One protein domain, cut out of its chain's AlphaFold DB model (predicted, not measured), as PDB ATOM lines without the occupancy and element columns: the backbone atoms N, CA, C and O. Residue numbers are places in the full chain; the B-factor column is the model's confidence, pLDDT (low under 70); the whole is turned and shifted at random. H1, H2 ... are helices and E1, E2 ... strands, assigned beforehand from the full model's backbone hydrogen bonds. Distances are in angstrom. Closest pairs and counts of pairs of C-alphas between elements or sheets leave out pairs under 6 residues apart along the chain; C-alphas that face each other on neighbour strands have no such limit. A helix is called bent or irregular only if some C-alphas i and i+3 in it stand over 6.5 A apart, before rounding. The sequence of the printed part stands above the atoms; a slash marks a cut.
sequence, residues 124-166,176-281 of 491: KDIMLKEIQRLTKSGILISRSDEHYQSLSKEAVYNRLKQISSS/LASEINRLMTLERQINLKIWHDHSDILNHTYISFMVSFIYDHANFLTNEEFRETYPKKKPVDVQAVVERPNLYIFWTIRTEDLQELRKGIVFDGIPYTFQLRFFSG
ATOM      1  N   LYS A 124     -36.847  -0.527 -13.918       87.12
ATOM      2  CA  LYS A 124     -37.671  -0.580 -15.132       87.12
ATOM      3  C   LYS A 124     -36.958  -0.012 -16.364       87.12
ATOM      4  O   LYS A 124     -37.026  -0.605 -17.436       87.12
ATOM      5  N   ASP A 125     -36.244   1.102 -16.220       86.81
ATOM      6  CA  ASP A 125     -35.553   1.750 -17.340       86.81
ATOM      7  C   ASP A 125     -34.302   0.987 -17.771       86.81
ATOM      8  O   ASP A 125     -33.971   0.964 -18.958       86.81
ATOM      9  N   ILE A 126     -33.610   0.344 -16.825       87.69
ATOM     10  CA  ILE A 126     -32.511  -0.579 -17.139       87.69
ATOM     11  C   ILE A 126     -33.068  -1.738 -17.975       87.69
ATOM     12  O   ILE A 126     -32.546  -2.026 -19.051       87.69
ATOM     13  N   MET A 127     -34.173  -2.343 -17.533       91.19
ATOM     14  CA  MET A 127     -34.794  -3.477 -18.225       91.19
ATOM     15  C   MET A 127     -35.330  -3.100 -19.606       91.19
ATOM     16  O   MET A 127     -35.109  -3.832 -20.567       91.19
ATOM     17  N   LEU A 128     -35.968  -1.935 -19.740       92.44
ATOM     18  CA  LEU A 128     -36.451  -1.431 -21.026       92.44
ATOM     19  C   LEU A 128     -35.303  -1.233 -22.028       92.44
ATOM     20  O   LEU A 128     -35.429  -1.609 -23.194       92.44
ATOM     21  N   LYS A 129     -34.171  -0.674 -21.581       91.62
ATOM     22  CA  LYS A 129     -32.978  -0.507 -22.426       91.62
ATOM     23  C   LYS A 129     -32.395  -1.846 -22.860       91.62
ATOM     24  O   LYS A 129     -32.001  -1.980 -24.019       91.62
ATOM     25  N   GLU A 130     -32.348  -2.828 -21.964       93.25
ATOM     26  CA  GLU A 130     -31.831  -4.158 -22.286       93.25
ATOM     27  C   GLU A 130     -32.766  -4.930 -23.227       93.25
ATOM     28  O   GLU A 130     -32.279  -5.492 -24.207       93.25
ATOM     29  N   ILE A 131     -34.092  -4.862 -23.034       94.94
ATOM     30  CA  ILE A 131     -35.074  -5.382 -24.004       94.94
ATOM     31  C   ILE A 131     -34.841  -4.735 -25.367       94.94
ATOM     32  O   ILE A 131     -34.599  -5.433 -26.348       94.94
ATOM     33  N   GLN A 132     -34.799  -3.400 -25.433       94.75
ATOM     34  CA  GLN A 132     -34.578  -2.685 -26.688       94.75
ATOM     35  C   GLN A 132     -33.263  -3.106 -27.369       94.75
ATOM     36  O   GLN A 132     -33.214  -3.259 -28.594       94.75
ATOM     37  N   ARG A 133     -32.185  -3.286 -26.598       94.44
ATOM     38  CA  ARG A 133     -30.878  -3.728 -27.102       94.44
ATOM     39  C   ARG A 133     -30.947  -5.142 -27.679       94.44
ATOM     40  O   ARG A 133     -30.421  -5.374 -28.772       94.44
ATOM     41  N   LEU A 134     -31.576  -6.078 -26.970       93.94
ATOM     42  CA  LEU A 134     -31.661  -7.482 -27.376       93.94
ATOM     43  C   LEU A 134     -32.630  -7.690 -28.547       93.94
ATOM     44  O   LEU A 134     -32.294  -8.443 -29.463       93.94
ATOM     45  N   THR A 135     -33.746  -6.954 -28.598       92.94
ATOM     46  CA  THR A 135     -34.651  -6.937 -29.760       92.94
ATOM     47  C   THR A 135     -33.932  -6.412 -31.002       92.94
ATOM     48  O   THR A 135     -33.940  -7.070 -32.037       92.94
ATOM     49  N   LYS A 136     -33.212  -5.280 -30.907       90.81
ATOM     50  CA  LYS A 136     -32.413  -4.745 -32.033       90.81
ATOM     51  C   LYS A 136     -31.328  -5.715 -32.505       90.81
ATOM     52  O   LYS A 136     -30.989  -5.748 -33.687       90.81
ATOM     53  N   SER A 137     -30.775  -6.499 -31.584       88.06
ATOM     54  CA  SER A 137     -29.762  -7.507 -31.903       88.06
ATOM     55  C   SER A 137     -30.361  -8.730 -32.608       88.06
ATOM     56  O   SER A 137     -29.640  -9.404 -33.346       88.06
ATOM     57  N   GLY A 138     -31.671  -8.962 -32.461       91.06
ATOM     58  CA  GLY A 138     -32.379 -10.151 -32.944       91.06
ATOM     59  C   GLY A 138     -32.240 -11.359 -32.014       91.06
ATOM     60  O   GLY A 138     -32.441 -12.481 -32.449       91.06
ATOM     61  N   ILE A 139     -31.824 -11.143 -30.764       93.69
ATOM     62  CA  ILE A 139     -31.561 -12.216 -29.793       93.69
ATOM     63  C   ILE A 139     -32.816 -12.558 -28.987       93.69
ATOM     64  O   ILE A 139     -33.059 -13.727 -28.695       93.69
ATOM     65  N   LEU A 140     -33.596 -11.539 -28.614       94.94
ATOM     66  CA  LEU A 140     -34.851 -11.716 -27.886       94.94
ATOM     67  C   LEU A 140     -35.941 -12.216 -28.839       94.94
ATOM     68  O   LEU A 140     -36.177 -11.607 -29.887       94.94
ATOM     69  N   ILE A 141     -36.638 -13.280 -28.447       92.31
ATOM     70  CA  ILE A 141     -37.803 -13.801 -29.161       92.31
ATOM     71  C   ILE A 141     -38.976 -12.850 -28.909       92.31
ATOM     72  O   ILE A 141     -39.666 -12.909 -27.898       92.31
ATOM     73  N   SER A 142     -39.178 -11.928 -29.849       90.38
ATOM     74  CA  SER A 142     -40.172 -10.857 -29.759       90.38
ATOM     75  C   SER A 142     -41.284 -11.095 -30.783       90.38
ATOM     76  O   SER A 142     -41.234 -10.569 -31.894       90.38
ATOM     77  N   ARG A 143     -42.268 -11.932 -30.429       91.19
ATOM     78  CA  ARG A 143     -43.405 -12.316 -31.292       91.19
ATOM     79  C   ARG A 143     -44.693 -11.583 -30.900       91.19
ATOM     80  O   ARG A 143     -45.022 -11.487 -29.710       91.19
ATOM     81  N   SER A 144     -45.428 -11.098 -31.903       92.25
ATOM     82  CA  SER A 144     -46.727 -10.441 -31.717       92.25
ATOM     83  C   SER A 144     -47.843 -11.448 -31.420       92.25
ATOM     84  O   SER A 144     -47.685 -12.647 -31.660       92.25
ATOM     85  N   ASP A 145     -48.974 -10.972 -30.900       92.25
ATOM     86  CA  ASP A 145     -50.139 -11.822 -30.611       92.25
ATOM     87  C   ASP A 145     -50.679 -12.490 -31.885       92.25
ATOM     88  O   ASP A 145     -51.015 -13.674 -31.871       92.25
ATOM     89  N   GLU A 146     -50.677 -11.772 -33.012       92.69
ATOM     90  CA  GLU A 146     -51.118 -12.288 -34.313       92.69
ATOM     91  C   GLU A 146     -50.236 -13.446 -34.783       92.69
ATOM     92  O   GLU A 146     -50.734 -14.423 -35.347       92.69
ATOM     93  N   HIS A 147     -48.927 -13.378 -34.513       92.38
ATOM     94  CA  HIS A 147     -48.018 -14.472 -34.836       92.38
ATOM     95  C   HIS A 147     -48.410 -15.747 -34.086       92.38
ATOM     96  O   HIS A 147     -48.521 -16.800 -34.710       92.38
ATOM     97  N   TYR A 148     -48.690 -15.663 -32.783       91.88
ATOM     98  CA  TYR A 148     -49.109 -16.828 -32.001       91.88
ATOM     99  C   TYR A 148     -50.448 -17.400 -32.466       91.88
ATOM    100  O   TYR A 148     -50.593 -18.617 -32.555       91.88
ATOM    101  N   GLN A 149     -51.405 -16.537 -32.810       90.12
ATOM    102  CA  GLN A 149     -52.704 -16.957 -33.341       90.12
ATOM    103  C   GLN A 149     -52.588 -17.664 -34.699       90.12
ATOM    104  O   GLN A 149     -53.447 -18.473 -35.041       90.12
ATOM    105  N   SER A 150     -51.522 -17.391 -35.459       92.38
ATOM    106  CA  SER A 150     -51.247 -18.045 -36.743       92.38
ATOM    107  C   SER A 150     -50.542 -19.405 -36.629       92.38
ATOM    108  O   SER A 150     -50.416 -20.108 -37.633       92.38
ATOM    109  N   LEU A 151     -50.067 -19.796 -35.438       92.06
ATOM    110  CA  LEU A 151     -49.326 -21.045 -35.257       92.06
ATOM    111  C   LEU A 151     -50.241 -22.269 -35.371       92.06
ATOM    112  O   LEU A 151     -51.328 -22.320 -34.793       92.06
ATOM    113  N   SER A 152     -49.762 -23.304 -36.068       91.88
ATOM    114  CA  SER A 152     -50.434 -24.605 -36.073       91.88
ATOM    115  C   SER A 152     -50.307 -25.285 -34.709       91.88
ATOM    116  O   SER A 152     -49.386 -25.007 -33.933       91.88
ATOM    117  N   LYS A 153     -51.205 -26.236 -34.429       88.75
ATOM    118  CA  LYS A 153     -51.154 -27.038 -33.201       88.75
ATOM    119  C   LYS A 153     -49.785 -27.708 -33.057       88.75
ATOM    120  O   LYS A 153     -49.139 -27.582 -32.023       88.75
ATOM    121  N   GLU A 154     -49.300 -28.341 -34.115       89.00
ATOM    122  CA  GLU A 154     -48.018 -29.048 -34.145       89.00
ATOM    123  C   GLU A 154     -46.849 -28.110 -33.827       89.00
ATOM    124  O   GLU A 154     -45.967 -28.476 -33.052       89.00
ATOM    125  N   ALA A 155     -46.854 -26.887 -34.368       90.00
ATOM    126  CA  ALA A 155     -45.814 -25.896 -34.107       90.00
ATOM    127  C   ALA A 155     -45.771 -25.483 -32.626       90.00
ATOM    128  O   ALA A 155     -44.695 -25.461 -32.025       90.00
ATOM    129  N   VAL A 156     -46.938 -25.224 -32.021       89.50
ATOM    130  CA  VAL A 156     -47.057 -24.872 -30.596       89.50
ATOM    131  C   VAL A 156     -46.549 -26.014 -29.714       89.50
ATOM    132  O   VAL A 156     -45.699 -25.793 -28.854       89.50
ATOM    133  N   TYR A 157     -47.003 -27.246 -29.960       87.31
ATOM    134  CA  TYR A 157     -46.579 -28.416 -29.185       87.31
ATOM    135  C   TYR A 157     -45.082 -28.699 -29.325       87.31
ATOM    136  O   TYR A 157     -44.413 -28.963 -28.325       87.31
ATOM    137  N   ASN A 158     -44.531 -28.604 -30.537       88.25
ATOM    138  CA  ASN A 158     -43.102 -28.806 -30.765       88.25
ATOM    139  C   ASN A 158     -42.267 -27.762 -30.021       88.25
ATOM    140  O   ASN A 158     -41.302 -28.126 -29.348       88.25
ATOM    141  N   ARG A 159     -42.664 -26.485 -30.075       88.50
ATOM    142  CA  ARG A 159     -41.960 -25.419 -29.355       88.50
ATOM    143  C   ARG A 159     -42.056 -25.602 -27.842       88.50
ATOM    144  O   ARG A 159     -41.052 -25.512 -27.143       88.50
ATOM    145  N   LEU A 160     -43.236 -25.937 -27.331       87.88
ATOM    146  CA  LEU A 160     -43.426 -26.206 -25.909       87.88
ATOM    147  C   LEU A 160     -42.633 -27.420 -25.430       87.88
ATOM    148  O   LEU A 160     -42.122 -27.392 -24.315       87.88
ATOM    149  N   LYS A 161     -42.486 -28.458 -26.261       85.62
ATOM    150  CA  LYS A 161     -41.645 -29.626 -25.970       85.62
ATOM    151  C   LYS A 161     -40.157 -29.272 -25.939       85.62
ATOM    152  O   LYS A 161     -39.441 -29.792 -25.088       85.62
ATOM    153  N   GLN A 162     -39.703 -28.385 -26.827       83.62
ATOM    154  CA  GLN A 162     -38.332 -27.864 -26.804       83.62
ATOM    155  C   GLN A 162     -38.056 -27.092 -25.505       83.62
ATOM    156  O   GLN A 162     -37.054 -27.353 -24.847       83.62
ATOM    157  N   ILE A 163     -38.981 -26.214 -25.100       83.31
ATOM    158  CA  ILE A 163     -38.856 -25.403 -23.878       83.31
ATOM    159  C   ILE A 163     -38.992 -26.259 -22.604       83.31
ATOM    160  O   ILE A 163     -38.237 -26.092 -21.656       83.31
ATOM    161  N   SER A 164     -39.954 -27.187 -22.565       69.56
ATOM    162  CA  SER A 164     -40.378 -27.893 -21.340       69.56
ATOM    163  C   SER A 164     -39.700 -29.253 -21.127       69.56
ATOM    164  O   SER A 164     -40.221 -30.067 -20.366       69.56
ATOM    165  N   SER A 165     -38.570 -29.543 -21.779       53.69
ATOM    166  CA  SER A 165     -37.900 -30.859 -21.715       53.69
ATOM    167  C   SER A 165     -37.469 -31.315 -20.300       53.69
ATOM    168  O   SER A 165     -37.063 -32.462 -20.130       53.69
ATOM    169  N   SER A 166     -37.645 -30.480 -19.266       44.47
ATOM    170  CA  SER A 166     -37.418 -30.789 -17.846       44.47
ATOM    171  C   SER A 166     -38.681 -30.960 -16.979       44.47
ATOM    172  O   SER A 166     -38.550 -31.279 -15.796       44.47
ATOM    173  N   LEU A 176     -56.096 -25.941 -27.812       85.38
ATOM    174  CA  LEU A 176     -55.044 -25.216 -28.548       85.38
ATOM    175  C   LEU A 176     -54.845 -23.788 -28.007       85.38
ATOM    176  O   LEU A 176     -53.715 -23.343 -27.844       85.38
ATOM    177  N   ALA A 177     -55.937 -23.101 -27.664       86.75
ATOM    178  CA  ALA A 177     -55.885 -21.770 -27.064       86.75
ATOM    179  C   ALA A 177     -55.145 -21.760 -25.713       86.75
ATOM    180  O   ALA A 177     -54.384 -20.835 -25.438       86.75
ATOM    181  N   SER A 178     -55.320 -22.797 -24.885       87.06
ATOM    182  CA  SER A 178     -54.593 -22.939 -23.618       87.06
ATOM    183  C   SER A 178     -53.089 -23.114 -23.840       87.06
ATOM    184  O   SER A 178     -52.292 -22.466 -23.165       87.06
ATOM    185  N   GLU A 179     -52.683 -23.942 -24.807       89.00
ATOM    186  CA  GLU A 179     -51.260 -24.143 -25.118       89.00
ATOM    187  C   GLU A 179     -50.619 -22.904 -25.756       89.00
ATOM    188  O   GLU A 179     -49.482 -22.573 -25.424       89.00
ATOM    189  N   ILE A 180     -51.350 -22.174 -26.607       91.06
ATOM    190  CA  ILE A 180     -50.893 -20.881 -27.136       91.06
ATOM    191  C   ILE A 180     -50.647 -19.898 -25.985       91.06
ATOM    192  O   ILE A 180     -49.564 -19.327 -25.895       91.06
ATOM    193  N   ASN A 181     -51.600 -19.755 -25.059       90.38
ATOM    194  CA  ASN A 181     -51.444 -18.875 -23.896       90.38
ATOM    195  C   ASN A 181     -50.273 -19.297 -22.995       90.38
ATOM    196  O   ASN A 181     -49.536 -18.446 -22.486       90.38
ATOM    197  N   ARG A 182     -50.069 -20.609 -22.817       90.19
ATOM    198  CA  ARG A 182     -48.930 -21.159 -22.071       90.19
ATOM    199  C   ARG A 182     -47.605 -20.808 -22.743       90.19
ATOM    200  O   ARG A 182     -46.703 -20.322 -22.067       90.19
ATOM    201  N   LEU A 183     -47.503 -21.002 -24.059       91.44
ATOM    202  CA  LEU A 183     -46.316 -20.646 -24.834       91.44
ATOM    203  C   LEU A 183     -46.035 -19.143 -24.758       91.44
ATOM    204  O   LEU A 183     -44.918 -18.753 -24.437       91.44
ATOM    205  N   MET A 184     -47.057 -18.309 -24.966       92.88
ATOM    206  CA  MET A 184     -46.945 -16.854 -24.860       92.88
ATOM    207  C   MET A 184     -46.428 -16.423 -23.489       92.88
ATOM    208  O   MET A 184     -45.572 -15.547 -23.408       92.88
ATOM    209  N   THR A 185     -46.929 -17.040 -22.418       90.56
ATOM    210  CA  THR A 185     -46.496 -16.734 -21.051       90.56
ATOM    211  C   THR A 185     -45.032 -17.109 -20.846       90.56
ATOM    212  O   THR A 185     -44.275 -16.292 -20.336       90.56
ATOM    213  N   LEU A 186     -44.610 -18.296 -21.293       91.00
ATOM    214  CA  LEU A 186     -43.220 -18.742 -21.176       91.00
ATOM    215  C   LEU A 186     -42.254 -17.840 -21.956       91.00
ATOM    216  O   LEU A 186     -41.255 -17.402 -21.397       91.00
ATOM    217  N   GLU A 187     -42.558 -17.511 -23.215       92.50
ATOM    218  CA  GLU A 187     -41.657 -16.693 -24.043       92.50
ATOM    219  C   GLU A 187     -41.640 -15.208 -23.613       92.50
ATOM    220  O   GLU A 187     -40.657 -14.509 -23.867       92.50
ATOM    221  N   ARG A 188     -42.673 -14.716 -22.907       94.00
ATOM    222  CA  ARG A 188     -42.766 -13.322 -22.409       94.00
ATOM    223  C   ARG A 188     -42.355 -13.129 -20.950       94.00
ATOM    224  O   ARG A 188     -42.123 -11.989 -20.540       94.00
ATOM    225  N   GLN A 189     -42.268 -14.202 -20.169       92.38
ATOM    226  CA  GLN A 189     -41.796 -14.165 -18.790       92.38
ATOM    227  C   GLN A 189     -40.279 -14.344 -18.761       92.38
ATOM    228  O   GLN A 189     -39.774 -15.444 -18.956       92.38
ATOM    229  N   ILE A 190     -39.553 -13.264 -18.483       92.88
ATOM    230  CA  ILE A 190     -38.089 -13.260 -18.452       92.88
ATOM    231  C   ILE A 190     -37.610 -13.430 -17.008       92.88
ATOM    232  O   ILE A 190     -38.028 -12.706 -16.098       92.88
ATOM    233  N   ASN A 191     -36.695 -14.370 -16.784       89.56
ATOM    234  CA  ASN A 191     -36.035 -14.517 -15.492       89.56
ATOM    235  C   ASN A 191     -34.967 -13.426 -15.314       89.56
ATOM    236  O   ASN A 191     -34.076 -13.257 -16.148       89.56
ATOM    237  N   LEU A 192     -35.048 -12.691 -14.206       88.50
ATOM    238  CA  LEU A 192     -34.114 -11.636 -13.845       88.50
ATOM    239  C   LEU A 192     -33.201 -12.108 -12.721       88.50
ATOM    240  O   LEU A 192     -33.661 -12.362 -11.612       88.50
ATOM    241  N   LYS A 193     -31.904 -12.177 -12.993       85.50
ATOM    242  CA  LYS A 193     -30.873 -12.412 -11.990       85.50
ATOM    243  C   LYS A 193     -30.557 -11.105 -11.283       85.50
ATOM    244  O   LYS A 193     -30.114 -10.140 -11.901       85.50
ATOM    245  N   ILE A 194     -30.773 -11.105  -9.976       81.12
ATOM    246  CA  ILE A 194     -30.395 -10.044  -9.054       81.12
ATOM    247  C   ILE A 194     -29.311 -10.622  -8.157       81.12
ATOM    248  O   ILE A 194     -29.585 -11.453  -7.298       81.12
ATOM    249  N   TRP A 195     -28.074 -10.208  -8.378       77.81
ATOM    250  CA  TRP A 195     -26.933 -10.607  -7.570       77.81
ATOM    251  C   TRP A 195     -26.472  -9.440  -6.709       77.81
ATOM    252  O   TRP A 195     -26.453  -8.304  -7.170       77.81
ATOM    253  N   HIS A 196     -26.067  -9.708  -5.478       71.38
ATOM    254  CA  HIS A 196     -25.363  -8.741  -4.643       71.38
ATOM    255  C   HIS A 196     -24.350  -9.473  -3.776       71.38
ATOM    256  O   HIS A 196     -24.600 -10.582  -3.310       71.38
ATOM    257  N   ASP A 197     -23.189  -8.859  -3.580       59.88
ATOM    258  CA  ASP A 197     -22.106  -9.369  -2.735       59.88
ATOM    259  C   ASP A 197     -22.236  -8.941  -1.280       59.88
ATOM    260  O   ASP A 197     -21.296  -9.124  -0.505       59.88
ATOM    261  N   HIS A 198     -23.385  -8.371  -0.904       54.75
ATOM    262  CA  HIS A 198     -23.609  -7.881   0.444       54.75
ATOM    263  C   HIS A 198     -22.591  -6.791   0.851       54.75
ATOM    264  O   HIS A 198     -22.330  -6.614   2.043       54.75
ATOM    265  N   SER A 199     -21.986  -6.077  -0.115       48.31
ATOM    266  CA  SER A 199     -21.042  -4.997   0.172       48.31
ATOM    267  C   SER A 199     -21.779  -3.788   0.754       48.31
ATOM    268  O   SER A 199     -22.553  -3.130   0.052       48.31
ATOM    269  N   ASP A 200     -21.503  -3.467   2.015       44.09
ATOM    270  CA  ASP A 200     -21.869  -2.184   2.610       44.09
ATOM    271  C   ASP A 200     -20.876  -1.126   2.097       44.09
ATOM    272  O   ASP A 200     -19.672  -1.207   2.357       44.09
ATOM    273  N   ILE A 201     -21.345  -0.119   1.358       42.91
ATOM    274  CA  ILE A 201     -20.474   0.996   0.958       42.91
ATOM    275  C   ILE A 201     -20.276   1.896   2.181       42.91
ATOM    276  O   ILE A 201     -21.207   2.573   2.612       42.91
ATOM    277  N   LEU A 202     -19.054   1.925   2.726       37.41
ATOM    278  CA  LEU A 202     -18.621   2.885   3.757       37.41
ATOM    279  C   LEU A 202     -19.508   2.902   5.024       37.41
ATOM    280  O   LEU A 202     -19.761   3.964   5.583       37.41
ATOM    281  N   ASN A 203     -19.992   1.742   5.491       36.91
ATOM    282  CA  ASN A 203     -20.937   1.618   6.622       36.91
ATOM    283  C   ASN A 203     -22.290   2.336   6.423       36.91
ATOM    284  O   ASN A 203     -23.046   2.508   7.382       36.91
ATOM    285  N   HIS A 204     -22.621   2.744   5.198       40.22
ATOM    286  CA  HIS A 204     -23.925   3.296   4.854       40.22
ATOM    287  C   HIS A 204     -24.845   2.215   4.267       40.22
ATOM    288  O   HIS A 204     -24.396   1.242   3.669       40.22
ATOM    289  N   THR A 205     -26.159   2.415   4.396       49.94
ATOM    290  CA  THR A 205     -27.257   1.506   4.005       49.94
ATOM    291  C   THR A 205     -27.458   1.327   2.485       49.94
ATOM    292  O   THR A 205     -28.575   1.071   2.028       49.94
ATOM    293  N   TYR A 206     -26.409   1.479   1.671       57.44
ATOM    294  CA  TYR A 206     -26.465   1.213   0.231       57.44
ATOM    295  C   TYR A 206     -26.203  -0.271  -0.028       57.44
ATOM    296  O   TYR A 206     -25.129  -0.764   0.304       57.44
ATOM    297  N   ILE A 207     -27.147  -0.956  -0.678       63.84
ATOM    298  CA  ILE A 207     -26.932  -2.309  -1.203       63.84
ATOM    299  C   ILE A 207     -26.746  -2.185  -2.712       63.84
ATOM    300  O   ILE A 207     -27.625  -1.695  -3.423       63.84
ATOM    301  N   SER A 208     -25.596  -2.611  -3.222       68.69
ATOM    302  CA  SER A 208     -25.354  -2.646  -4.664       68.69
ATOM    303  C   SER A 208     -25.828  -3.973  -5.236       68.69
ATOM    304  O   SER A 208     -25.340  -5.028  -4.846       68.69
ATOM    305  N   PHE A 209     -26.748  -3.925  -6.196       75.19
ATOM    306  CA  PHE A 209     -27.136  -5.092  -6.976       75.19
ATOM    307  C   PHE A 209     -26.513  -5.041  -8.370       75.19
ATOM    308  O   PHE A 209     -26.522  -4.019  -9.058       75.19
ATOM    309  N   MET A 210     -26.025  -6.186  -8.822       79.88
ATOM    310  CA  MET A 210     -25.847  -6.503 -10.228       79.88
ATOM    311  C   MET A 210     -27.126  -7.143 -10.741       79.88
ATOM    312  O   MET A 210     -27.603  -8.132 -10.191       79.88
ATOM    313  N   VAL A 211     -27.673  -6.593 -11.818       85.81
ATOM    314  CA  VAL A 211     -28.892  -7.104 -12.432       85.81
ATOM    315  C   VAL A 211     -28.631  -7.496 -13.879       85.81
ATOM    316  O   VAL A 211     -28.103  -6.705 -14.661       85.81
ATOM    317  N   SER A 212     -29.018  -8.709 -14.251       89.19
ATOM    318  CA  SER A 212     -28.953  -9.217 -15.623       89.19
ATOM    319  C   SER A 212     -30.147 -10.116 -15.908       89.19
ATOM    320  O   SER A 212     -30.759 -10.648 -14.985       89.19
ATOM    321  N   PHE A 213     -30.468 -10.350 -17.177       92.31
ATOM    322  CA  PHE A 213     -31.340 -11.476 -17.509       92.31
ATOM    323  C   PHE A 213     -30.613 -12.797 -17.236       92.31
ATOM    324  O   PHE A 213     -29.381 -12.837 -17.188       92.31
ATOM    325  N   ILE A 214     -31.389 -13.852 -17.008       87.81
ATOM    326  CA  ILE A 214     -30.912 -15.233 -17.055       87.81
ATOM    327  C   ILE A 214     -31.188 -15.741 -18.457       87.81
ATOM    328  O   ILE A 214     -32.293 -15.555 -18.975       87.81
ATOM    329  N   TYR A 215     -30.186 -16.354 -19.072       90.38
ATOM    330  CA  TYR A 215     -30.372 -16.961 -20.372       90.38
ATOM    331  C   TYR A 215     -31.317 -18.165 -20.279       90.38
ATOM    332  O   TYR A 215     -31.119 -19.074 -19.476       90.38
ATOM    333  N   ASP A 216     -32.348 -18.151 -21.119       90.12
ATOM    334  CA  ASP A 216     -33.358 -19.196 -21.238       90.12
ATOM    335  C   ASP A 216     -33.760 -19.320 -22.713       90.12
ATOM    336  O   ASP A 216     -34.103 -18.327 -23.367       90.12
ATOM    337  N   HIS A 217     -33.727 -20.543 -23.239       89.75
ATOM    338  CA  HIS A 217     -34.109 -20.858 -24.617       89.75
ATOM    339  C   HIS A 217     -35.582 -20.551 -24.924       89.75
ATOM    340  O   HIS A 217     -35.960 -20.453 -26.094       89.75
ATOM    341  N   ALA A 218     -36.426 -20.389 -23.897       90.31
ATOM    342  CA  ALA A 218     -37.792 -19.910 -24.054       90.31
ATOM    343  C   ALA A 218     -37.841 -18.458 -24.547       90.31
ATOM    344  O   ALA A 218     -38.654 -18.127 -25.406       90.31
ATOM    345  N   ASN A 219     -36.968 -17.592 -24.027       93.69
ATOM    346  CA  ASN A 219     -37.021 -16.150 -24.277       93.69
ATOM    347  C   ASN A 219     -35.998 -15.689 -25.322       93.69
ATOM    348  O   ASN A 219     -36.202 -14.668 -25.980       93.69
ATOM    349  N   PHE A 220     -34.886 -16.411 -25.468       94.25
ATOM    350  CA  PHE A 220     -33.750 -16.004 -26.290       94.25
ATOM    351  C   PHE A 220     -33.340 -17.108 -27.261       94.25
ATOM    352  O   PHE A 220     -33.486 -18.295 -26.973       94.25
ATOM    353  N   LEU A 221     -32.779 -16.713 -28.403       91.88
ATOM    354  CA  LEU A 221     -32.230 -17.664 -29.368       91.88
ATOM    355  C   LEU A 221     -31.017 -18.423 -28.803       91.88
ATOM    356  O   LEU A 221     -30.259 -17.929 -27.968       91.88
ATOM    357  N   THR A 222     -30.796 -19.630 -29.300       90.69
ATOM    358  CA  THR A 222     -29.523 -20.361 -29.203       90.69
ATOM    359  C   THR A 222     -28.452 -19.741 -30.095       90.69
ATOM    360  O   THR A 222     -28.734 -18.950 -31.001       90.69
ATOM    361  N   ASN A 223     -27.194 -20.120 -29.863       89.00
ATOM    362  CA  ASN A 223     -26.097 -19.760 -30.760       89.00
ATOM    363  C   ASN A 223     -26.343 -20.306 -32.177       89.00
ATOM    364  O   ASN A 223     -26.024 -19.637 -33.161       89.00
ATOM    365  N   GLU A 224     -26.916 -21.504 -32.274       91.19
ATOM    366  CA  GLU A 224     -27.294 -22.180 -33.513       91.19
ATOM    367  C   GLU A 224     -28.426 -21.429 -34.224       91.19
ATOM    368  O   GLU A 224     -28.226 -20.956 -35.344       91.19
ATOM    369  N   GLU A 225     -29.561 -21.204 -33.551       91.25
ATOM    370  CA  GLU A 225     -30.705 -20.466 -34.106       91.25
ATOM    371  C   GLU A 225     -30.301 -19.049 -34.539       91.25
ATOM    372  O   GLU A 225     -30.748 -18.561 -35.578       91.25
ATOM    373  N   PHE A 226     -29.422 -18.374 -33.785       91.38
ATOM    374  CA  PHE A 226     -28.935 -17.046 -34.158       91.38
ATOM    375  C   PHE A 226     -28.109 -17.077 -35.452       91.38
ATOM    376  O   PHE A 226     -28.269 -16.199 -36.304       91.38
ATOM    377  N   ARG A 227     -27.237 -18.081 -35.625       91.44
ATOM    378  CA  ARG A 227     -26.434 -18.256 -36.849       91.44
ATOM    379  C   ARG A 227     -27.306 -18.598 -38.052       91.44
ATOM    380  O   ARG A 227     -27.066 -18.061 -39.130       91.44
ATOM    381  N   GLU A 228     -28.313 -19.446 -37.864       92.56
ATOM    382  CA  GLU A 228     -29.267 -19.817 -38.913       92.56
ATOM    383  C   GLU A 228     -30.142 -18.631 -39.332       92.56
ATOM    384  O   GLU A 228     -30.324 -18.377 -40.522       92.56
ATOM    385  N   THR A 229     -30.628 -17.853 -38.363       90.12
ATOM    386  CA  THR A 229     -31.502 -16.695 -38.612       90.12
ATOM    387  C   THR A 229     -30.729 -15.515 -39.208       90.12
ATOM    388  O   THR A 229     -31.243 -14.785 -40.060       90.12
ATOM    389  N   TYR A 230     -29.477 -15.311 -38.786       90.44
ATOM    390  CA  TYR A 230     -28.644 -14.183 -39.204       90.44
ATOM    391  C   TYR A 230     -27.271 -14.626 -39.738       90.44
ATOM    392  O   TYR A 230     -26.241 -14.207 -39.203       90.44
ATOM    393  N   PRO A 231     -27.209 -15.360 -40.863       87.44
ATOM    394  CA  PRO A 231     -25.962 -15.946 -41.373       87.44
ATOM    395  C   PRO A 231     -24.919 -14.902 -41.799       87.44
ATOM    396  O   PRO A 231     -23.732 -15.197 -41.895       87.44
ATOM    397  N   LYS A 232     -25.352 -13.659 -42.055       88.44
ATOM    398  CA  LYS A 232     -24.481 -12.530 -42.424       88.44
ATOM    399  C   LYS A 232     -23.936 -11.755 -41.216       88.44
ATOM    400  O   LYS A 232     -23.072 -10.898 -41.397       88.44
ATOM    401  N   LYS A 233     -24.457 -11.987 -40.005       85.88
ATOM    402  CA  LYS A 233     -23.948 -11.351 -38.781       85.88
ATOM    403  C   LYS A 233     -22.760 -12.147 -38.247       85.88
ATOM    404  O   LYS A 233     -22.639 -13.347 -38.475       85.88
ATOM    405  N   LYS A 234     -21.872 -11.470 -37.515       85.75
ATOM    406  CA  LYS A 234     -20.780 -12.154 -36.817       85.75
ATOM    407  C   LYS A 234     -21.372 -13.129 -35.789       85.75
ATOM    408  O   LYS A 234     -22.328 -12.742 -35.113       85.75
ATOM    409  N   PRO A 235     -20.809 -14.341 -35.645       83.94
ATOM    410  CA  PRO A 235     -21.173 -15.232 -34.556       83.94
ATOM    411  C   PRO A 235     -21.022 -14.514 -33.215       83.94
ATOM    412  O   PRO A 235     -20.028 -13.820 -32.989       83.94
ATOM    413  N   VAL A 236     -22.008 -14.685 -32.344       84.25
ATOM    414  CA  VAL A 236     -22.003 -14.162 -30.978       84.25
ATOM    415  C   VAL A 236     -22.218 -15.312 -30.008       84.25
ATOM    416  O   VAL A 236     -22.820 -16.321 -30.370       84.25
ATOM    417  N   ASP A 237     -21.718 -15.142 -28.791       87.69
ATOM    418  CA  ASP A 237     -22.143 -15.936 -27.647       87.69
ATOM    419  C   ASP A 237     -23.424 -15.301 -27.097       87.69
ATOM    420  O   ASP A 237     -23.389 -14.236 -26.473       87.69
ATOM    421  N   VAL A 238     -24.569 -15.903 -27.419       85.56
ATOM    422  CA  VAL A 238     -25.877 -15.351 -27.068       85.56
ATOM    423  C   VAL A 238     -26.050 -15.281 -25.554       85.56
ATOM    424  O   VAL A 238     -26.495 -14.245 -25.056       85.56
ATOM    425  N   GLN A 239     -25.647 -16.320 -24.821       87.25
ATOM    426  CA  GLN A 239     -25.752 -16.339 -23.366       87.25
ATOM    427  C   GLN A 239     -24.940 -15.195 -22.753       87.25
ATOM    428  O   GLN A 239     -25.492 -14.396 -21.998       87.25
ATOM    429  N   ALA A 240     -23.674 -15.029 -23.147       80.00
ATOM    430  CA  ALA A 240     -22.838 -13.946 -22.626       80.00
ATOM    431  C   ALA A 240     -23.407 -12.545 -22.935       80.00
ATOM    432  O   ALA A 240     -23.258 -11.611 -22.144       80.00
ATOM    433  N   VAL A 241     -24.074 -12.376 -24.082       85.31
ATOM    434  CA  VAL A 241     -24.711 -11.105 -24.463       85.31
ATOM    435  C   VAL A 241     -25.991 -10.840 -23.663       85.31
ATOM    436  O   VAL A 241     -26.271  -9.677 -23.352       85.31
ATOM    437  N   VAL A 242     -26.774 -11.876 -23.359       87.38
ATOM    438  CA  VAL A 242     -28.017 -11.792 -22.573       87.38
ATOM    439  C   VAL A 242     -27.717 -11.544 -21.096       87.38
ATOM    440  O   VAL A 242     -28.309 -10.651 -20.492       87.38
ATOM    441  N   GLU A 243     -26.755 -12.269 -20.529       85.69
ATOM    442  CA  GLU A 243     -26.432 -12.237 -19.096       85.69
ATOM    443  C   GLU A 243     -25.500 -11.081 -18.703       85.69
ATOM    444  O   GLU A 243     -24.939 -11.060 -17.606       85.69
ATOM    445  N   ARG A 244     -25.349 -10.081 -19.580       84.25
ATOM    446  CA  ARG A 244     -24.533  -8.895 -19.320       84.25
ATOM    447  C   ARG A 244     -25.039  -8.158 -18.064       84.25
ATOM    448  O   ARG A 244     -26.190  -7.711 -18.053       84.25
ATOM    449  N   PRO A 245     -24.201  -7.974 -17.027       83.38
ATOM    450  CA  PRO A 245     -24.622  -7.339 -15.785       83.38
ATOM    451  C   PRO A 245     -24.795  -5.824 -15.938       83.38
ATOM    452  O   PRO A 245     -24.040  -5.156 -16.645       83.38
ATOM    453  N   ASN A 246     -25.776  -5.279 -15.224       81.44
ATOM    454  CA  ASN A 246     -26.016  -3.851 -15.062       81.44
ATOM    455  C   ASN A 246     -25.964  -3.490 -13.576       81.44
ATOM    456  O   ASN A 246     -26.549  -4.185 -12.748       81.44
ATOM    457  N   LEU A 247     -25.303  -2.382 -13.235       76.06
ATOM    458  CA  LEU A 247     -25.275  -1.874 -11.864       76.06
ATOM    459  C   LEU A 247     -26.589  -1.191 -11.500       76.06
ATOM    460  O   LEU A 247     -27.002  -0.215 -12.125       76.06
ATOM    461  N   TYR A 248     -27.207  -1.694 -10.439       74.06
ATOM    462  CA  TYR A 248     -28.404  -1.164  -9.819       74.06
ATOM    463  C   TYR A 248     -28.138  -0.927  -8.331       74.06
ATOM    464  O   TYR A 248     -28.108  -1.848  -7.521       74.06
ATOM    465  N   ILE A 249     -27.931   0.332  -7.957       66.06
ATOM    466  CA  ILE A 249     -27.709   0.706  -6.556       66.06
ATOM    467  C   ILE A 249     -29.064   0.804  -5.863       66.06
ATOM    468  O   ILE A 249     -29.847   1.712  -6.160       66.06
ATOM    469  N   PHE A 250     -29.336  -0.098  -4.929       59.94
ATOM    470  CA  PHE A 250     -30.528  -0.065  -4.101       59.94
ATOM    471  C   PHE A 250     -30.265   0.718  -2.824       59.94
ATOM    472  O   PHE A 250     -29.308   0.503  -2.085       59.94
ATOM    473  N   TRP A 251     -31.154   1.667  -2.585       56.44
ATOM    474  CA  TRP A 251     -31.227   2.437  -1.357       56.44
ATOM    475  C   TRP A 251     -32.572   2.126  -0.720       56.44
ATOM    476  O   TRP A 251     -33.512   1.790  -1.437       56.44
ATOM    477  N   THR A 252     -32.668   2.277   0.595       51.41
ATOM    478  CA  THR A 252     -33.829   1.952   1.439       51.41
ATOM    479  C   THR A 252     -35.199   2.357   0.840       51.41
ATOM    480  O   THR A 252     -36.181   1.650   1.006       51.41
ATOM    481  N   ILE A 253     -35.259   3.381  -0.016       48.38
ATOM    482  CA  ILE A 253     -36.460   3.894  -0.710       48.38
ATOM    483  C   ILE A 253     -36.704   3.258  -2.113       48.38
ATOM    484  O   ILE A 253     -37.230   3.911  -3.014       48.38
ATOM    485  N   ARG A 254     -36.258   2.022  -2.385       59.47
ATOM    486  CA  ARG A 254     -36.355   1.399  -3.733       59.47
ATOM    487  C   ARG A 254     -37.181   0.116  -3.830       59.47
ATOM    488  O   ARG A 254     -37.238  -0.495  -4.892       59.47
ATOM    489  N   THR A 255     -37.881  -0.277  -2.773       64.06
ATOM    490  CA  THR A 255     -38.840  -1.399  -2.830       64.06
ATOM    491  C   THR A 255     -39.958  -1.162  -3.854       64.06
ATOM    492  O   THR A 255     -40.469  -2.112  -4.444       64.06
ATOM    493  N   GLU A 256     -40.288   0.101  -4.130       70.81
ATOM    494  CA  GLU A 256     -41.210   0.517  -5.192       70.81
ATOM    495  C   GLU A 256     -40.742   0.074  -6.585       70.81
ATOM    496  O   GLU A 256     -41.562  -0.406  -7.361       70.81
ATOM    497  N   ASP A 257     -39.440   0.133  -6.893       76.75
ATOM    498  CA  ASP A 257     -38.910  -0.287  -8.199       76.75
ATOM    499  C   ASP A 257     -39.171  -1.792  -8.447       76.75
ATOM    500  O   ASP A 257     -39.468  -2.196  -9.573       76.75
ATOM    501  N   LEU A 258     -39.099  -2.627  -7.397       75.69
ATOM    502  CA  LEU A 258     -39.412  -4.063  -7.472       75.69
ATOM    503  C   LEU A 258     -40.916  -4.301  -7.694       75.69
ATOM    504  O   LEU A 258     -41.307  -5.182  -8.464       75.69
ATOM    505  N   GLN A 259     -41.765  -3.484  -7.065       73.94
ATOM    506  CA  GLN A 259     -43.218  -3.520  -7.260       73.94
ATOM    507  C   GLN A 259     -43.618  -3.031  -8.657       73.94
ATOM    508  O   GLN A 259     -44.519  -3.592  -9.278       73.94
ATOM    509  N   GLU A 260     -42.952  -2.002  -9.180       78.38
ATOM    510  CA  GLU A 260     -43.172  -1.517 -10.542       78.38
ATOM    511  C   GLU A 260     -42.794  -2.565 -11.585       78.38
ATOM    512  O   GLU A 260     -43.515  -2.735 -12.566       78.38
ATOM    513  N   LEU A 261     -41.722  -3.317 -11.344       80.06
ATOM    514  CA  LEU A 261     -41.308  -4.439 -12.185       80.06
ATOM    515  C   LEU A 261     -42.351  -5.554 -12.262       80.06
ATOM    516  O   LEU A 261     -42.523  -6.156 -13.322       80.06
ATOM    517  N   ARG A 262     -43.099  -5.791 -11.175       77.94
ATOM    518  CA  ARG A 262     -44.207  -6.760 -11.148       77.94
ATOM    519  C   ARG A 262     -45.306  -6.418 -12.158       77.94
ATOM    520  O   ARG A 262     -45.977  -7.318 -12.651       77.94
ATOM    521  N   LYS A 263     -45.486  -5.134 -12.493       84.44
ATOM    522  CA  LYS A 263     -46.461  -4.687 -13.506       84.44
ATOM    523  C   LYS A 263     -46.044  -5.061 -14.934       84.44
ATOM    524  O   LYS A 263     -46.858  -4.948 -15.845       84.44
ATOM    525  N   GLY A 264     -44.798  -5.498 -15.128       87.62
ATOM    526  CA  GLY A 264     -44.234  -5.791 -16.436       87.62
ATOM    527  C   GLY A 264     -43.846  -4.540 -17.225       87.62
ATOM    528  O   GLY A 264     -44.025  -3.395 -16.797       87.62
ATOM    529  N   ILE A 265     -43.273  -4.768 -18.402       92.50
ATOM    530  CA  ILE A 265     -42.861  -3.733 -19.351       92.50
ATOM    531  C   ILE A 265     -43.483  -4.054 -20.701       92.50
ATOM    532  O   ILE A 265     -43.361  -5.170 -21.187       92.50
ATOM    533  N   VAL A 266     -44.113  -3.063 -21.327       93.19
ATOM    534  CA  VAL A 266     -44.565  -3.173 -22.715       93.19
ATOM    535  C   VAL A 266     -43.519  -2.527 -23.612       93.19
ATOM    536  O   VAL A 266     -43.175  -1.358 -23.422       93.19
ATOM    537  N   PHE A 267     -43.013  -3.279 -24.583       93.56
ATOM    538  CA  PHE A 267     -42.098  -2.782 -25.604       93.56
ATOM    539  C   PHE A 267     -42.588  -3.235 -26.978       93.56
ATOM    540  O   PHE A 267     -42.831  -4.419 -27.181       93.56
ATOM    541  N   ASP A 268     -42.747  -2.282 -27.898       91.12
ATOM    542  CA  ASP A 268     -43.241  -2.530 -29.262       91.12
ATOM    543  C   ASP A 268     -44.576  -3.308 -29.298       91.12
ATOM    544  O   ASP A 268     -44.750  -4.275 -30.030       91.12
ATOM    545  N   GLY A 269     -45.504  -2.935 -28.409       90.19
ATOM    546  CA  GLY A 269     -46.806  -3.596 -28.258       90.19
ATOM    547  C   GLY A 269     -46.772  -4.956 -27.548       90.19
ATOM    548  O   GLY A 269     -47.829  -5.484 -27.222       90.19
ATOM    549  N   ILE A 270     -45.590  -5.502 -27.244       92.38
ATOM    550  CA  ILE A 270     -45.439  -6.814 -26.609       92.38
ATOM    551  C   ILE A 270     -45.246  -6.644 -25.093       92.38
ATOM    552  O   ILE A 270     -44.327  -5.933 -24.669       92.38
ATOM    553  N   PRO A 271     -46.091  -7.275 -24.256       94.00
ATOM    554  CA  PRO A 271     -45.930  -7.256 -22.810       94.00
ATOM    555  C   PRO A 271     -44.890  -8.287 -22.360       94.00
ATOM    556  O   PRO A 271     -44.964  -9.456 -22.729       94.00
ATOM    557  N   TYR A 272     -43.967  -7.860 -21.505       94.31
ATOM    558  CA  TYR A 272     -42.973  -8.697 -20.841       94.31
ATOM    559  C   TYR A 272     -43.192  -8.666 -19.332       94.31
ATOM    560  O   TYR A 272     -43.384  -7.596 -18.744       94.31
ATOM    561  N   THR A 273     -43.134  -9.831 -18.695       92.38
ATOM    562  CA  THR A 273     -43.179  -9.973 -17.234       92.38
ATOM    563  C   THR A 273     -41.837 -10.477 -16.725       92.38
ATOM    564  O   THR A 273     -41.047 -11.045 -17.477       92.38
ATOM    565  N   PHE A 274     -41.553 -10.242 -15.444       89.50
ATOM    566  CA  PHE A 274     -40.251 -10.559 -14.870       89.50
ATOM    567  C   PHE A 274     -40.389 -11.410 -13.622       89.50
ATOM    568  O   PHE A 274     -41.109 -11.051 -12.688       89.50
ATOM    569  N   GLN A 275     -39.637 -12.506 -13.595       84.81
ATOM    570  CA  GLN A 275     -39.477 -13.331 -12.409       84.81
ATOM    571  C   GLN A 275     -38.125 -13.045 -11.767       84.81
ATOM    572  O   GLN A 275     -37.082 -13.285 -12.372       84.81
ATOM    573  N   LEU A 276     -38.143 -12.529 -10.541       83.81
ATOM    574  CA  LEU A 276     -36.924 -12.176  -9.824       83.81
ATOM    575  C   LEU A 276     -36.265 -13.433  -9.244       83.81
ATOM    576  O   LEU A 276     -36.910 -14.242  -8.578       83.81
ATOM    577  N   ARG A 277     -34.967 -13.585  -9.499       78.50
ATOM    578  CA  ARG A 277     -34.103 -14.643  -8.977       78.50
ATOM    579  C   ARG A 277     -32.957 -13.977  -8.237       78.50
ATOM    580  O   ARG A 277     -32.113 -13.329  -8.854       78.50
ATOM    581  N   PHE A 278     -32.962 -14.099  -6.920       75.50
ATOM    582  CA  PHE A 278     -31.943 -13.497  -6.075       75.50
ATOM    583  C   PHE A 278     -30.782 -14.466  -5.882       75.50
ATOM    584  O   PHE A 278     -30.986 -15.654  -5.650       75.50
ATOM    585  N   PHE A 279     -29.568 -13.939  -5.980       68.06
ATOM    586  CA  PHE A 279     -28.325 -14.661  -5.764       68.06
ATOM    587  C   PHE A 279     -27.509 -13.892  -4.728       68.06
ATOM    588  O   PHE A 279     -27.227 -12.705  -4.914       68.06
ATOM    589  N   SER A 280     -27.144 -14.566  -3.645       64.38
ATOM    590  CA  SER A 280     -26.282 -14.034  -2.592       64.38
ATOM    591  C   SER A 280     -24.808 -14.312  -2.896       64.38
ATOM    592  O   SER A 280     -24.460 -15.326  -3.504       64.38
ATOM    593  N   GLY A 281     -23.936 -13.384  -2.504       56.12
ATOM    594  CA  GLY A 281     -22.484 -13.579  -2.477       56.12
ATOM    595  C   GLY A 281     -21.974 -14.111  -1.129       56.12
ATOM    596  O   GLY A 281     -22.728 -14.248  -0.170       56.12
TER     597      GLY A 281
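What this domain is: This is residues 124 to 166 and 176 to 281 of the 491 residues of an uncharacterized protein of Mytilus coruscus (UniProt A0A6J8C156). A strongly twisted sheet of five strands, curled like part of a barrel, wraps round helix H1, while H7 and residues 183 to 188 of H4 pack on its opposite face. H2, H3 and H4 make a small group of helices at one end of the sheet; H5 and H6 lie off its side among loops, H6 only grazing it. The printed part has 149 residues with seven named helices and five named strands, in the chain order H1 H2 H3 H4 E1 E2 H5 H6 E3 H7 E4 E5. The sheet runs E3 E2 E1 E5 E4 and is mixed; the class is mixed, helices and strands. The whole is only just compact, close to loose, with a radius of gyration of the C-alphas of 17.2 A, and elongated, spanning 58 by 36 by 31 A.

How they stand to each other: In the sheet, E1, residues 189 to 196, and E5, residues 270 to 280, are parallel at 30 degrees, with N 192 and O 275 2.8 A apart. E2, residues 207 to 213, forms an antiparallel hairpin with E1, with N 195 and O 210 at 2.8 A. Edge strand E3, residues 246 to 250, is antiparallel to E2, with N 209 and O 248 at 2.8 A. Edge strand E4, residues 265 to 267, forms a hairpin with E5, with N 272 and O 265 at 2.8 A. The pairing of E5 is staggered: residues 270 to 272 pair with E4, 273 to 280 with E1. The sheet curls round H1, residues 124 to 137, and together they make two layers, a helix on one face of a sheet; the closest C-alphas of H1 and E4 are those of Leu 128 and Ile 265, 7.0 A apart. H7, residues 252 to 262, is on the opposite face at a height over the sheet of 6.6 A; it is irregular, C-alphas 252 and 255 being 7.4 A apart. H4, residues 176 to 188, is on the same face as H7, over none of the strands. H3, residues 153 to 163, touches H4, closest at C-alphas 153 and 176, 6.3 A. H2, residues 145 to 149, only just touches H4, with 3 pairs of C-alphas within 8 A, the closest being Tyr 148 and Ile 180 at 6.6 A. H5, residues 223 to 229, and H6, residues 238 to 242, are close but not clearly touching, with C-alphas 223 and 238 5.8 A apart. Every O i to N i+4 pair is within hydrogen-bond range in H1 to H6; in H7, 4 of 7 are.

Where its parts are: H1 begins at C-alpha 124, (-37.671, -0.580, -15.132), and is 19.8 A long. E5 is 31.6 A long and ends at C-alpha 280, (-26.282, -14.034, -2.592). E1 measures 22.4 A, E2 19.2 A, H7 18.5 A, H4 18.2 A and H3 15.5 A.

The domain as a whole: The two C-alphas farthest apart, those of Ser 152 and Asn 203, are 58.1 A apart. Residues 167 to 175 are not printed, and C-alphas 166 and 176 are 21.4 A apart across the cut. Of the links that are printed whole, none is long. The mean pLDDT of the printed part is 82.4; residues 164 to 166, 197 to 208, 249 to 255 and 279 to 281 are under 70.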